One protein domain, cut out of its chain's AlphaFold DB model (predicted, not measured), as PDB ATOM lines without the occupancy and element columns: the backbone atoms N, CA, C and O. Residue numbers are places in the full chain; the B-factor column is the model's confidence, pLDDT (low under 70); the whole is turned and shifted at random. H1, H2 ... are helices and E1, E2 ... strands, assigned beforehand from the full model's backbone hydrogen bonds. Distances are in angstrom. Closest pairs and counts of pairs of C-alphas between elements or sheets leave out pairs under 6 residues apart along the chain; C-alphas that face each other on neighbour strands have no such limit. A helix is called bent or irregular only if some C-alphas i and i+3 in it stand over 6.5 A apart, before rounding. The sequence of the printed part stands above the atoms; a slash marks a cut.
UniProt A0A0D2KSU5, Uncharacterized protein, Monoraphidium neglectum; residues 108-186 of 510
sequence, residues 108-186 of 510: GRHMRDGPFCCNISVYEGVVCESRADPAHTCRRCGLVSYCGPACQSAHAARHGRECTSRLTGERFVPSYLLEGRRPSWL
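AT A GLANCE: This is residues 108 to 186 of the 510 residues of an uncharacterized protein of Monoraphidium neglectum (UniProt A0A0D2KSU5). There is little regular structure: one longer helix, H1, lies beside a head of loops with the short strand E1, and a loose tail leads away to the small helix H2, where residues 177 to 182 stick out. The printed part has 79 residues, with E1, H1 and H2 in chain order; its class is mixed, with 24 residues in named elements. It is loose, with a radius of gyration of the C-alphas of 16.1 A, and elongated, 45 by 25 by 25 A.

IN THESE COORDINATES: Find C-alpha 149 at (-35.978, 52.166, -24.484); from there H1, residues 149 to 163, runs 16.5 A to C-alpha 163. It is irregular: C-alphas 154 and 157 are 7.1 A apart. E1, residues 133 to 137, spans 7.1 A. H2, residues 175 to 178, spans 4.9 A and ends at (-10.769, 25.355, -22.035).

HOW THE PARTS SIT: In H1, 7 of 11 O i to N i+4 pairs are within hydrogen-bond range; H2 is too short for one. The closest C-alphas of E1 and H1, His 136 and Pro 149, are 6.8 A apart. E1 pairs with no named strand. H2 is apart from both. Look also at residues 120 to 121, antiparallel with 126 to 127.

THE WHOLE: The C-alphas farthest apart, Gly 108 and Gly 180, are 46.6 A apart. Both links are long, and the printed part has no cut. Confidence is under 70 at residues 108 to 112 and 183 to 186.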
ATOM      1  N   GLY A 108     -21.945  62.171 -40.440       65.38
ATOM      2  CA  GLY A 108     -21.018  63.308 -40.314       65.38
ATOM      3  C   GLY A 108     -20.901  63.912 -38.907       65.38
ATOM      4  O   GLY A 108     -20.059  64.782 -38.682       65.38
ATOM      5  N   ARG A 109     -21.685  63.423 -37.937       62.72
ATOM      6  CA  ARG A 109     -21.697  63.904 -36.545       62.72
ATOM      7  C   ARG A 109     -20.429  63.540 -35.782       62.72
ATOM      8  O   ARG A 109     -19.853  62.478 -35.982       62.72
ATOM      9  N   HIS A 110     -20.007  64.398 -34.866       67.12
ATOM     10  CA  HIS A 110     -18.702  64.311 -34.224       67.12
ATOM     11  C   HIS A 110     -18.668  63.291 -33.068       67.12
ATOM     12  O   HIS A 110     -19.556  63.275 -32.230       67.12
ATOM     13  N   MET A 111     -17.603  62.491 -32.925       59.28
ATOM     14  CA  MET A 111     -17.492  61.482 -31.845       59.28
ATOM     15  C   MET A 111     -17.418  62.037 -30.402       59.28
ATOM     16  O   MET A 111     -17.572  61.276 -29.451       59.28
ATOM     17  N   ARG A 112     -17.202  63.348 -30.203       66.62
ATOM     18  CA  ARG A 112     -17.155  63.986 -28.866       66.62
ATOM     19  C   ARG A 112     -18.530  64.090 -28.210       66.62
ATOM     20  O   ARG A 112     -18.643  64.341 -27.019       66.62
ATOM     21  N   ASP A 113     -19.564  63.917 -29.018       72.88
ATOM     22  CA  ASP A 113     -20.955  64.130 -28.661       72.88
ATOM     23  C   ASP A 113     -21.553  62.988 -27.817       72.88
ATOM     24  O   ASP A 113     -22.735  63.020 -27.474       72.88
ATOM     25  N   GLY A 114     -20.724  62.016 -27.438       76.25
ATOM     26  CA  GLY A 114     -21.114  60.810 -26.725       76.25
ATOM     27  C   GLY A 114     -21.249  59.611 -27.667       76.25
ATOM     28  O   GLY A 114     -21.221  59.764 -28.892       76.25
ATOM     29  N   PRO A 115     -21.358  58.393 -27.112       84.62
ATOM     30  CA  PRO A 115     -21.543  57.193 -27.913       84.62
ATOM     31  C   PRO A 115     -22.836  57.279 -28.734       84.62
ATOM     32  O   PRO A 115     -23.859  57.795 -28.282       84.62
ATOM     33  N   PHE A 116     -22.798  56.763 -29.961       91.94
ATOM     34  CA  PHE A 116     -23.986  56.666 -30.808       91.94
ATOM     35  C   PHE A 116     -24.928  55.580 -30.295       91.94
ATOM     36  O   PHE A 116     -24.492  54.605 -29.677       91.94
ATOM     37  N   CYS A 117     -26.223  55.726 -30.581       95.62
ATOM     38  CA  CYS A 117     -27.177  54.662 -30.316       95.62
ATOM     39  C   CYS A 117     -26.775  53.387 -31.073       95.62
ATOM     40  O   CYS A 117     -26.603  53.401 -32.286       95.62
ATOM     41  N   CYS A 118     -26.680  52.260 -30.367       96.00
ATOM     42  CA  CYS A 118     -26.314  50.974 -30.961       96.00
ATOM     43  C   CYS A 118     -27.437  50.317 -31.780       96.00
ATOM     44  O   CYS A 118     -27.241  49.210 -32.271       96.00
ATOM     45  N   ASN A 119     -28.613  50.942 -31.914       96.62
ATOM     46  CA  ASN A 119     -29.684  50.437 -32.775       96.62
ATOM     47  C   ASN A 119     -29.391  50.793 -34.239       96.62
ATOM     48  O   ASN A 119     -30.001  51.694 -34.817       96.62
ATOM     49  N   ILE A 120     -28.385  50.118 -34.794       92.31
ATOM     50  CA  ILE A 120     -27.918  50.283 -36.166       92.31
ATOM     51  C   ILE A 120     -27.944  48.907 -36.840       92.31
ATOM     52  O   ILE A 120     -27.378  47.929 -36.354       92.31
ATOM     53  N   SER A 121     -28.614  48.842 -37.980       87.69
ATOM     54  CA  SER A 121     -28.815  47.686 -38.834       87.69
ATOM     55  C   SER A 121     -28.517  48.089 -40.268       87.69
ATOM     56  O   SER A 121     -29.371  48.637 -40.960       87.69
ATOM     57  N   VAL A 122     -27.296  47.817 -40.724       81.00
ATOM     58  CA  VAL A 122     -26.907  48.128 -42.106       81.00
ATOM     59  C   VAL A 122     -27.739  47.307 -43.100       81.00
ATOM     60  O   VAL A 122     -28.159  47.833 -44.121       81.00
ATOM     61  N   TYR A 123     -28.042  46.050 -42.767       76.00
ATOM     62  CA  TYR A 123     -28.778  45.134 -43.646       76.00
ATOM     63  C   TYR A 123     -30.271  45.448 -43.769       76.00
ATOM     64  O   TYR A 123     -30.866  45.173 -44.802       76.00
ATOM     65  N   GLU A 124     -30.880  46.022 -42.732       83.25
ATOM     66  CA  GLU A 124     -32.306  46.387 -42.746       83.25
ATOM     67  C   GLU A 124     -32.510  47.889 -42.995       83.25
ATOM     68  O   GLU A 124     -33.631  48.379 -42.916       83.25
ATOM     69  N   GLY A 125     -31.428  48.643 -43.233       89.06
ATOM     70  CA  GLY A 125     -31.475  50.095 -43.414       89.06
ATOM     71  C   GLY A 125     -31.886  50.886 -42.164       89.06
ATOM     72  O   GLY A 125     -32.174  52.075 -42.260       89.06
ATOM     73  N   VAL A 126     -31.918  50.264 -40.982       88.81
ATOM     74  CA  VAL A 126     -32.292  50.944 -39.733       88.81
ATOM     75  C   VAL A 126     -31.055  51.606 -39.145       88.81
ATOM     76  O   VAL A 126     -30.186  50.925 -38.615       88.81
ATOM     77  N   VAL A 127     -30.957  52.930 -39.188       91.88
ATOM     78  CA  VAL A 127     -29.866  53.668 -38.535       91.88
ATOM     79  C   VAL A 127     -30.470  54.667 -37.562       91.88
ATOM     80  O   VAL A 127     -31.057  55.663 -37.972       91.88
ATOM     81  N   CYS A 128     -30.341  54.409 -36.258       93.44
ATOM     82  CA  CYS A 128     -30.698  55.410 -35.263       93.44
ATOM     83  C   CYS A 128     -29.625  56.501 -35.206       93.44
ATOM     84  O   CYS A 128     -28.460  56.254 -34.898       93.44
ATOM     85  N   GLU A 129     -30.050  57.723 -35.487       92.38
ATOM     86  CA  GLU A 129     -29.197  58.903 -35.542       92.38
ATOM     87  C   GLU A 129     -29.018  59.608 -34.192       92.38
ATOM     88  O   GLU A 129     -28.137  60.455 -34.022       92.38
ATOM     89  N   SER A 130     -29.859  59.261 -33.219       94.69
ATOM     90  CA  SER A 130     -29.861  59.871 -31.896       94.69
ATOM     91  C   SER A 130     -28.647  59.445 -31.060       94.69
ATOM     92  O   SER A 130     -28.111  58.339 -31.194       94.69
ATOM     93  N   ARG A 131     -28.232  60.322 -30.141       92.50
ATOM     94  CA  ARG A 131     -27.166  60.038 -29.167       92.50
ATOM     95  C   ARG A 131     -27.610  58.962 -28.191       92.50
ATOM     96  O   ARG A 131     -28.772  58.950 -27.794       92.50
ATOM     97  N   ALA A 132     -26.697  58.085 -27.790       95.44
ATOM     98  CA  ALA A 132     -26.994  57.166 -26.708       95.44
ATOM     99  C   ALA A 132     -27.078  57.916 -25.373       95.44
ATOM    100  O   ALA A 132     -26.255  58.779 -25.077       95.44
ATOM    101  N   ASP A 133     -28.063  57.544 -24.568       96.00
ATOM    102  CA  ASP A 133     -28.199  57.957 -23.184       96.00
ATOM    103  C   ASP A 133     -27.516  56.896 -22.295       96.00
ATOM    104  O   ASP A 133     -27.850  55.707 -22.402       96.00
ATOM    105  N   PRO A 134     -26.570  57.279 -21.416       92.88
ATOM    106  CA  PRO A 134     -25.965  56.369 -20.442       92.88
ATOM    107  C   PRO A 134     -26.985  55.632 -19.556       92.88
ATOM    108  O   PRO A 134     -26.720  54.517 -19.105       92.88
ATOM    109  N   ALA A 135     -28.174  56.204 -19.326       96.44
ATOM    110  CA  ALA A 135     -29.257  55.544 -18.592       96.44
ATOM    111  C   ALA A 135     -29.787  54.289 -19.310       96.44
ATOM    112  O   ALA A 135     -30.363  53.394 -18.682       96.44
ATOM    113  N   HIS A 136     -29.557  54.203 -20.620       97.19
ATOM    114  CA  HIS A 136     -29.960  53.103 -21.486       97.19
ATOM    115  C   HIS A 136     -28.764  52.275 -21.973       97.19
ATOM    116  O   HIS A 136     -28.827  51.640 -23.025       97.19
ATOM    117  N   THR A 137     -27.667  52.226 -21.217       96.56
ATOM    118  CA  THR A 137     -26.624  51.216 -21.425       96.56
ATOM    119  C   THR A 137     -27.149  49.827 -21.047       96.56
ATOM    120  O   THR A 137     -27.840  49.646 -20.040       96.56
ATOM    121  N   CYS A 138     -26.841  48.810 -21.858       95.88
ATOM    122  CA  CYS A 138     -27.213  47.432 -21.551       95.88
ATOM    123  C   CYS A 138     -26.577  47.001 -20.225       95.88
ATOM    124  O   CYS A 138     -25.367  46.813 -20.143       95.88
ATOM    125  N   ARG A 139     -27.401  46.790 -19.192       94.06
ATOM    126  CA  ARG A 139     -26.930  46.477 -17.832       94.06
ATOM    127  C   ARG A 139     -26.160  45.160 -17.723       94.06
ATOM    128  O   ARG A 139     -25.439  44.969 -16.754       94.06
ATOM    129  N   ARG A 140     -26.340  44.245 -18.680       92.06
ATOM    130  CA  ARG A 140     -25.698  42.927 -18.653       92.06
ATOM    131  C   ARG A 140     -24.275  42.959 -19.202       92.06
ATOM    132  O   ARG A 140     -23.388  42.423 -18.558       92.06
ATOM    133  N   CYS A 141     -24.065  43.535 -20.386       92.25
ATOM    134  CA  CYS A 141     -22.737  43.561 -21.008       92.25
ATOM    135  C   CYS A 141     -21.994  44.888 -20.804       92.25
ATOM    136  O   CYS A 141     -20.775  44.909 -20.893       92.25
ATOM    137  N   GLY A 142     -22.699  46.003 -20.590       92.44
ATOM    138  CA  GLY A 142     -22.105  47.344 -20.543       92.44
ATOM    139  C   GLY A 142     -21.540  47.849 -21.880       92.44
ATOM    140  O   GLY A 142     -21.054  48.971 -21.938       92.44
ATOM    141  N   LEU A 143     -21.597  47.046 -22.951       91.25
ATOM    142  CA  LEU A 143     -20.914  47.325 -24.221       91.25
ATOM    143  C   LEU A 143     -21.734  48.177 -25.193       91.25
ATOM    144  O   LEU A 143     -21.165  48.857 -26.041       91.25
ATOM    145  N   VAL A 144     -23.065  48.132 -25.099       95.12
ATOM    146  CA  VAL A 144     -23.966  48.851 -26.011       95.12
ATOM    147  C   VAL A 144     -24.822  49.848 -25.246       95.12
ATOM    148  O   VAL A 144     -25.272  49.559 -24.135       95.12
ATOM    149  N   SER A 145     -25.065  51.012 -25.847       96.50
ATOM    150  CA  SER A 145     -25.906  52.071 -25.281       96.50
ATOM    151  C   SER A 145     -26.922  52.564 -26.306       96.50
ATOM    152  O   SER A 145     -26.675  52.533 -27.513       96.50
ATOM    153  N   TYR A 146     -28.091  52.998 -25.839       97.69
ATOM    154  CA  TYR A 146     -29.215  53.370 -26.700       97.69
ATOM    155  C   TYR A 146     -29.700  54.782 -26.400       97.69
ATOM    156  O   TYR A 146     -29.520  55.266 -25.294       97.69
ATOM    157  N   CYS A 147     -30.327  55.455 -27.364       97.75
ATOM    158  CA  CYS A 147     -30.921  56.778 -27.126       97.75
ATOM    159  C   CYS A 147     -32.190  56.734 -26.264       97.75
ATOM    160  O   CYS A 147     -32.653  57.762 -25.790       97.75
ATOM    161  N   GLY A 148     -32.775  55.548 -26.097       97.69
ATOM    162  CA  GLY A 148     -34.057  55.355 -25.441       97.69
ATOM    163  C   GLY A 148     -34.456  53.879 -25.398       97.69
ATOM    164  O   GLY A 148     -33.861  53.051 -26.103       97.69
ATOM    165  N   PRO A 149     -35.505  53.539 -24.630       97.56
ATOM    166  CA  PRO A 149     -35.978  52.166 -24.484       97.56
ATOM    167  C   PRO A 149     -36.509  51.586 -25.801       97.56
ATOM    168  O   PRO A 149     -36.332  50.401 -26.055       97.56
ATOM    169  N   ALA A 150     -37.079  52.411 -26.687       97.81
ATOM    170  CA  ALA A 150     -37.554  51.960 -27.998       97.81
ATOM    171  C   ALA A 150     -36.420  51.364 -28.855       97.81
ATOM    172  O   ALA A 150     -36.555  50.268 -29.396       97.81
ATOM    173  N   CYS A 151     -35.268  52.042 -28.918       97.81
ATOM    174  CA  CYS A 151     -34.096  51.554 -29.648       97.81
ATOM    175  C   CYS A 151     -33.438  50.350 -28.968       97.81
ATOM    176  O   CYS A 151     -32.943  49.453 -29.650       97.81
ATOM    177  N   GLN A 152     -33.455  50.311 -27.635       97.31
ATOM    178  CA  GLN A 152     -32.985  49.152 -26.884       97.31
ATOM    179  C   GLN A 152     -33.828  47.913 -27.199       97.31
ATOM    180  O   GLN A 152     -33.267  46.875 -27.537       97.31
ATOM    181  N   SER A 153     -35.158  48.027 -27.148       96.69
ATOM    182  CA  SER A 153     -36.082  46.930 -27.447       96.69
ATOM    183  C   SER A 153     -36.005  46.483 -28.904       96.69
ATOM    184  O   SER A 153     -35.980  45.281 -29.159       96.69
ATOM    185  N   ALA A 154     -35.894  47.418 -29.852       96.81
ATOM    186  CA  ALA A 154     -35.721  47.093 -31.268       96.81
ATOM    187  C   ALA A 154     -34.429  46.292 -31.519       96.81
ATOM    188  O   ALA A 154     -34.447  45.280 -32.217       96.81
ATOM    189  N   HIS A 155     -33.316  46.687 -30.890       96.50
ATOM    190  CA  HIS A 155     -32.043  45.982 -31.046       96.50
ATOM    191  C   HIS A 155     -31.939  44.709 -30.180       96.50
ATOM    192  O   HIS A 155     -31.083  43.860 -30.438       96.50
ATOM    193  N   ALA A 156     -32.793  44.537 -29.165       95.38
ATOM    194  CA  ALA A 156     -32.663  43.492 -28.147       95.38
ATOM    195  C   ALA A 156     -32.615  42.068 -28.720       95.38
ATOM    196  O   ALA A 156     -31.860  41.243 -28.214       95.38
ATOM    197  N   ALA A 157     -33.366  41.768 -29.785       94.19
ATOM    198  CA  ALA A 157     -33.375  40.433 -30.388       94.19
ATOM    199  C   ALA A 157     -32.036  40.064 -31.056       94.19
ATOM    200  O   ALA A 157     -31.604  38.910 -31.003       94.19
ATOM    201  N   ARG A 158     -31.362  41.046 -31.668       94.06
ATOM    202  CA  ARG A 158     -30.042  40.863 -32.287       94.06
ATOM    203  C   ARG A 158     -28.949  40.899 -31.233       94.06
ATOM    204  O   ARG A 158     -28.199  39.936 -31.097       94.06
ATOM    205  N   HIS A 159     -28.935  41.962 -30.431       95.00
ATOM    206  CA  HIS A 159     -27.974  42.133 -29.353       95.00
ATOM    207  C   HIS A 159     -28.034  40.983 -28.348       95.00
ATOM    208  O   HIS A 159     -26.998  40.538 -27.876       95.00
ATOM    209  N   GLY A 160     -29.221  40.457 -28.039       94.81
ATOM    210  CA  GLY A 160     -29.416  39.377 -27.076       94.81
ATOM    211  C   GLY A 160     -28.573  38.139 -27.378       94.81
ATOM    212  O   GLY A 160     -28.024  37.551 -26.449       94.81
ATOM    213  N   ARG A 161     -28.383  37.781 -28.654       92.81
ATOM    214  CA  ARG A 161     -27.556  36.628 -29.057       92.81
ATOM    215  C   ARG A 161     -26.094  36.802 -28.636       92.81
ATOM    216  O   ARG A 161     -25.489  35.885 -28.091       92.81
ATOM    217  N   GLU A 162     -25.555  38.001 -28.823       89.62
ATOM    218  CA  GLU A 162     -24.181  38.354 -28.450       89.62
ATOM    219  C   GLU A 162     -24.051  38.642 -26.949       89.62
ATOM    220  O   GLU A 162     -23.124  38.174 -26.291       89.62
ATOM    221  N   CYS A 163     -25.027  39.352 -26.378       93.56
ATOM    222  CA  CYS A 163     -25.071  39.750 -24.974       93.56
ATOM    223  C   CYS A 163     -25.161  38.553 -24.029       93.56
ATOM    224  O   CYS A 163     -24.675  38.626 -22.898       93.56
ATOM    225  N   THR A 164     -25.822  37.480 -24.464       92.12
ATOM    226  CA  THR A 164     -25.940  36.224 -23.715       92.12
ATOM    227  C   THR A 164     -24.854  35.212 -24.061       92.12
ATOM    228  O   THR A 164     -24.811  34.147 -23.440       92.12
ATOM    229  N   SER A 165     -23.970  35.527 -25.011       87.75
ATOM    230  CA  SER A 165     -22.889  34.625 -25.382       87.75
ATOM    231  C   SER A 165     -21.984  34.342 -24.180       87.75
ATOM    232  O   SER A 165     -21.810  35.166 -23.282       87.75
ATOM    233  N   ARG A 166     -21.349  33.167 -24.161       81.25
ATOM    234  CA  ARG A 166     -20.358  32.841 -23.122       81.25
ATOM    235  C   ARG A 166     -19.165  33.807 -23.120       81.25
ATOM    236  O   ARG A 166     -18.439  33.836 -22.134       81.25
ATOM    237  N   LEU A 167     -18.988  34.585 -24.194       77.19
ATOM    238  CA  LEU A 167     -17.922  35.574 -24.348       77.19
ATOM    239  C   LEU A 167     -18.115  36.804 -23.454       77.19
ATOM    240  O   LEU A 167     -17.138  37.441 -23.083       77.19
ATOM    241  N   THR A 168     -19.358  37.134 -23.091       78.31
ATOM    242  CA  THR A 168     -19.690  38.304 -22.258       78.31
ATOM    243  C   THR A 168     -19.886  37.958 -20.781       78.31
ATOM    244  O   THR A 168     -20.163  38.842 -19.975       78.31
ATOM    245  N   GLY A 169     -19.784  36.679 -20.407       81.12
ATOM    246  CA  GLY A 169     -19.908  36.250 -19.017       81.12
ATOM    247  C   GLY A 169     -18.652  36.560 -18.202       81.12
ATOM    248  O   GLY A 169     -17.541  36.480 -18.715       81.12
ATOM    249  N   GLU A 170     -18.806  36.808 -16.899       79.75
ATOM    250  CA  GLU A 170     -17.677  36.994 -15.962       79.75
ATOM    251  C   GLU A 170     -16.713  35.797 -15.934       79.75
ATOM    252  O   GLU A 170     -15.540  35.927 -15.599       79.75
ATOM    253  N   ARG A 171     -17.216  34.614 -16.307       82.44
ATOM    254  CA  ARG A 171     -16.448  33.370 -16.429       82.44
ATOM    255  C   ARG A 171     -16.004  33.091 -17.863       82.44
ATOM    256  O   ARG A 171     -15.790  31.929 -18.203       82.44
ATOM    257  N   PHE A 172     -15.939  34.102 -18.728       85.81
ATOM    258  CA  PHE A 172     -15.417  33.898 -20.067       85.81
ATOM    259  C   PHE A 172     -13.973  33.402 -19.973       85.81
ATOM    260  O   PHE A 172     -13.081  34.080 -19.466       85.81
ATOM    261  N   VAL A 173     -13.766  32.194 -20.483       80.19
ATOM    262  CA  VAL A 173     -12.458  31.581 -20.647       80.19
ATOM    263  C   VAL A 173     -12.303  31.320 -22.145       80.19
ATOM    264  O   VAL A 173     -13.131  30.601 -22.712       80.19
ATOM    265  N   PRO A 174     -11.295  31.907 -22.813       78.19
ATOM    266  CA  PRO A 174     -11.008  31.631 -24.214       78.19
ATOM    267  C   PRO A 174     -10.931  30.129 -24.501       78.19
ATOM    268  O   PRO A 174     -10.363  29.375 -23.710       78.19
ATOM    269  N   SER A 175     -11.445  29.688 -25.649       71.62
ATOM    270  CA  SER A 175     -11.563  28.258 -25.962       71.62
ATOM    271  C   SER A 175     -10.224  27.520 -25.927       71.62
ATOM    272  O   SER A 175     -10.179  26.375 -25.502       71.62
ATOM    273  N   TYR A 176      -9.106  28.180 -26.254       77.06
ATOM    274  CA  TYR A 176      -7.783  27.557 -26.137       77.06
ATOM    275  C   TYR A 176      -7.434  27.170 -24.687       77.06
ATOM    276  O   TYR A 176      -6.837  26.121 -24.479       77.06
ATOM    277  N   LEU A 177      -7.846  27.958 -23.683       79.38
ATOM    278  CA  LEU A 177      -7.650  27.608 -22.270       79.38
ATOM    279  C   LEU A 177      -8.562  26.447 -21.861       79.38
ATOM    280  O   LEU A 177      -8.108  25.549 -21.161       79.38
ATOM    281  N   LEU A 178      -9.822  26.445 -22.315       78.88
ATOM    282  CA  LEU A 178     -10.769  25.355 -22.035       78.88
ATOM    283  C   LEU A 178     -10.334  24.032 -22.673       78.88
ATOM    284  O   LEU A 178     -10.480  22.972 -22.074       78.88
ATOM    285  N   GLU A 179      -9.791  24.099 -23.882       84.50
ATOM    286  CA  GLU A 179      -9.342  22.944 -24.656       84.50
ATOM    287  C   GLU A 179      -7.924  22.493 -24.271       84.50
ATOM    288  O   GLU A 179      -7.377  21.590 -24.900       84.50
ATOM    289  N   GLY A 180      -7.288  23.143 -23.286       88.56
ATOM    290  CA  GLY A 180      -5.899  22.867 -22.906       88.56
ATOM    291  C   GLY A 180      -4.905  23.065 -24.057       88.56
ATOM    292  O   GLY A 180      -3.786  22.552 -24.018       88.56
ATOM    293  N   ARG A 181      -5.302  23.791 -25.108       86.62
ATOM    294  CA  ARG A 181      -4.465  24.059 -26.270       86.62
ATOM    295  C   ARG A 181      -3.626  25.297 -26.013       86.62
ATOM    296  O   ARG A 181      -4.109  26.322 -25.533       86.62
ATOM    297  N   ARG A 182      -2.371  25.258 -26.459       70.19
ATOM    298  CA  ARG A 182      -1.653  26.507 -26.709       70.19
ATOM    299  C   ARG A 182      -2.428  27.300 -27.766       70.19
ATOM    300  O   ARG A 182      -2.843  26.701 -28.767       70.19
ATOM    301  N   PRO A 183      -2.634  28.612 -27.564       62.88
ATOM    302  CA  PRO A 183      -3.185  29.463 -28.604       62.88
ATOM    303  C   PRO A 183      -2.464  29.246 -29.931       62.88
ATOM    304  O   PRO A 183      -1.263  28.987 -29.943       62.88
ATOM    305  N   SER A 184      -3.170  29.366 -31.052       56.44
ATOM    306  CA  SER A 184      -2.571  29.183 -32.382       56.44
ATOM    307  C   SER A 184      -1.401  30.139 -32.634       56.44
ATOM    308  O   SER A 184      -0.435  29.751 -33.280       56.44
ATOM    309  N   TRP A 185      -1.436  31.336 -32.045       60.25
ATOM    310  CA  TRP A 185      -0.348  32.320 -32.079       60.25
ATOM    311  C   TRP A 185       0.851  31.986 -31.167       60.25
ATOM    312  O   TRP A 185       1.823  32.729 -31.135       60.25
ATOM    313  N   LEU A 186       0.781  30.885 -30.415       49.91
ATOM    314  CA  LEU A 186       1.815  30.354 -29.514       49.91
ATOM    315  C   LEU A 186       2.280  28.945 -29.931       49.91
ATOM    316  O   LEU A 186       2.944  28.255 -29.154       49.91
TER     317      LEU A 186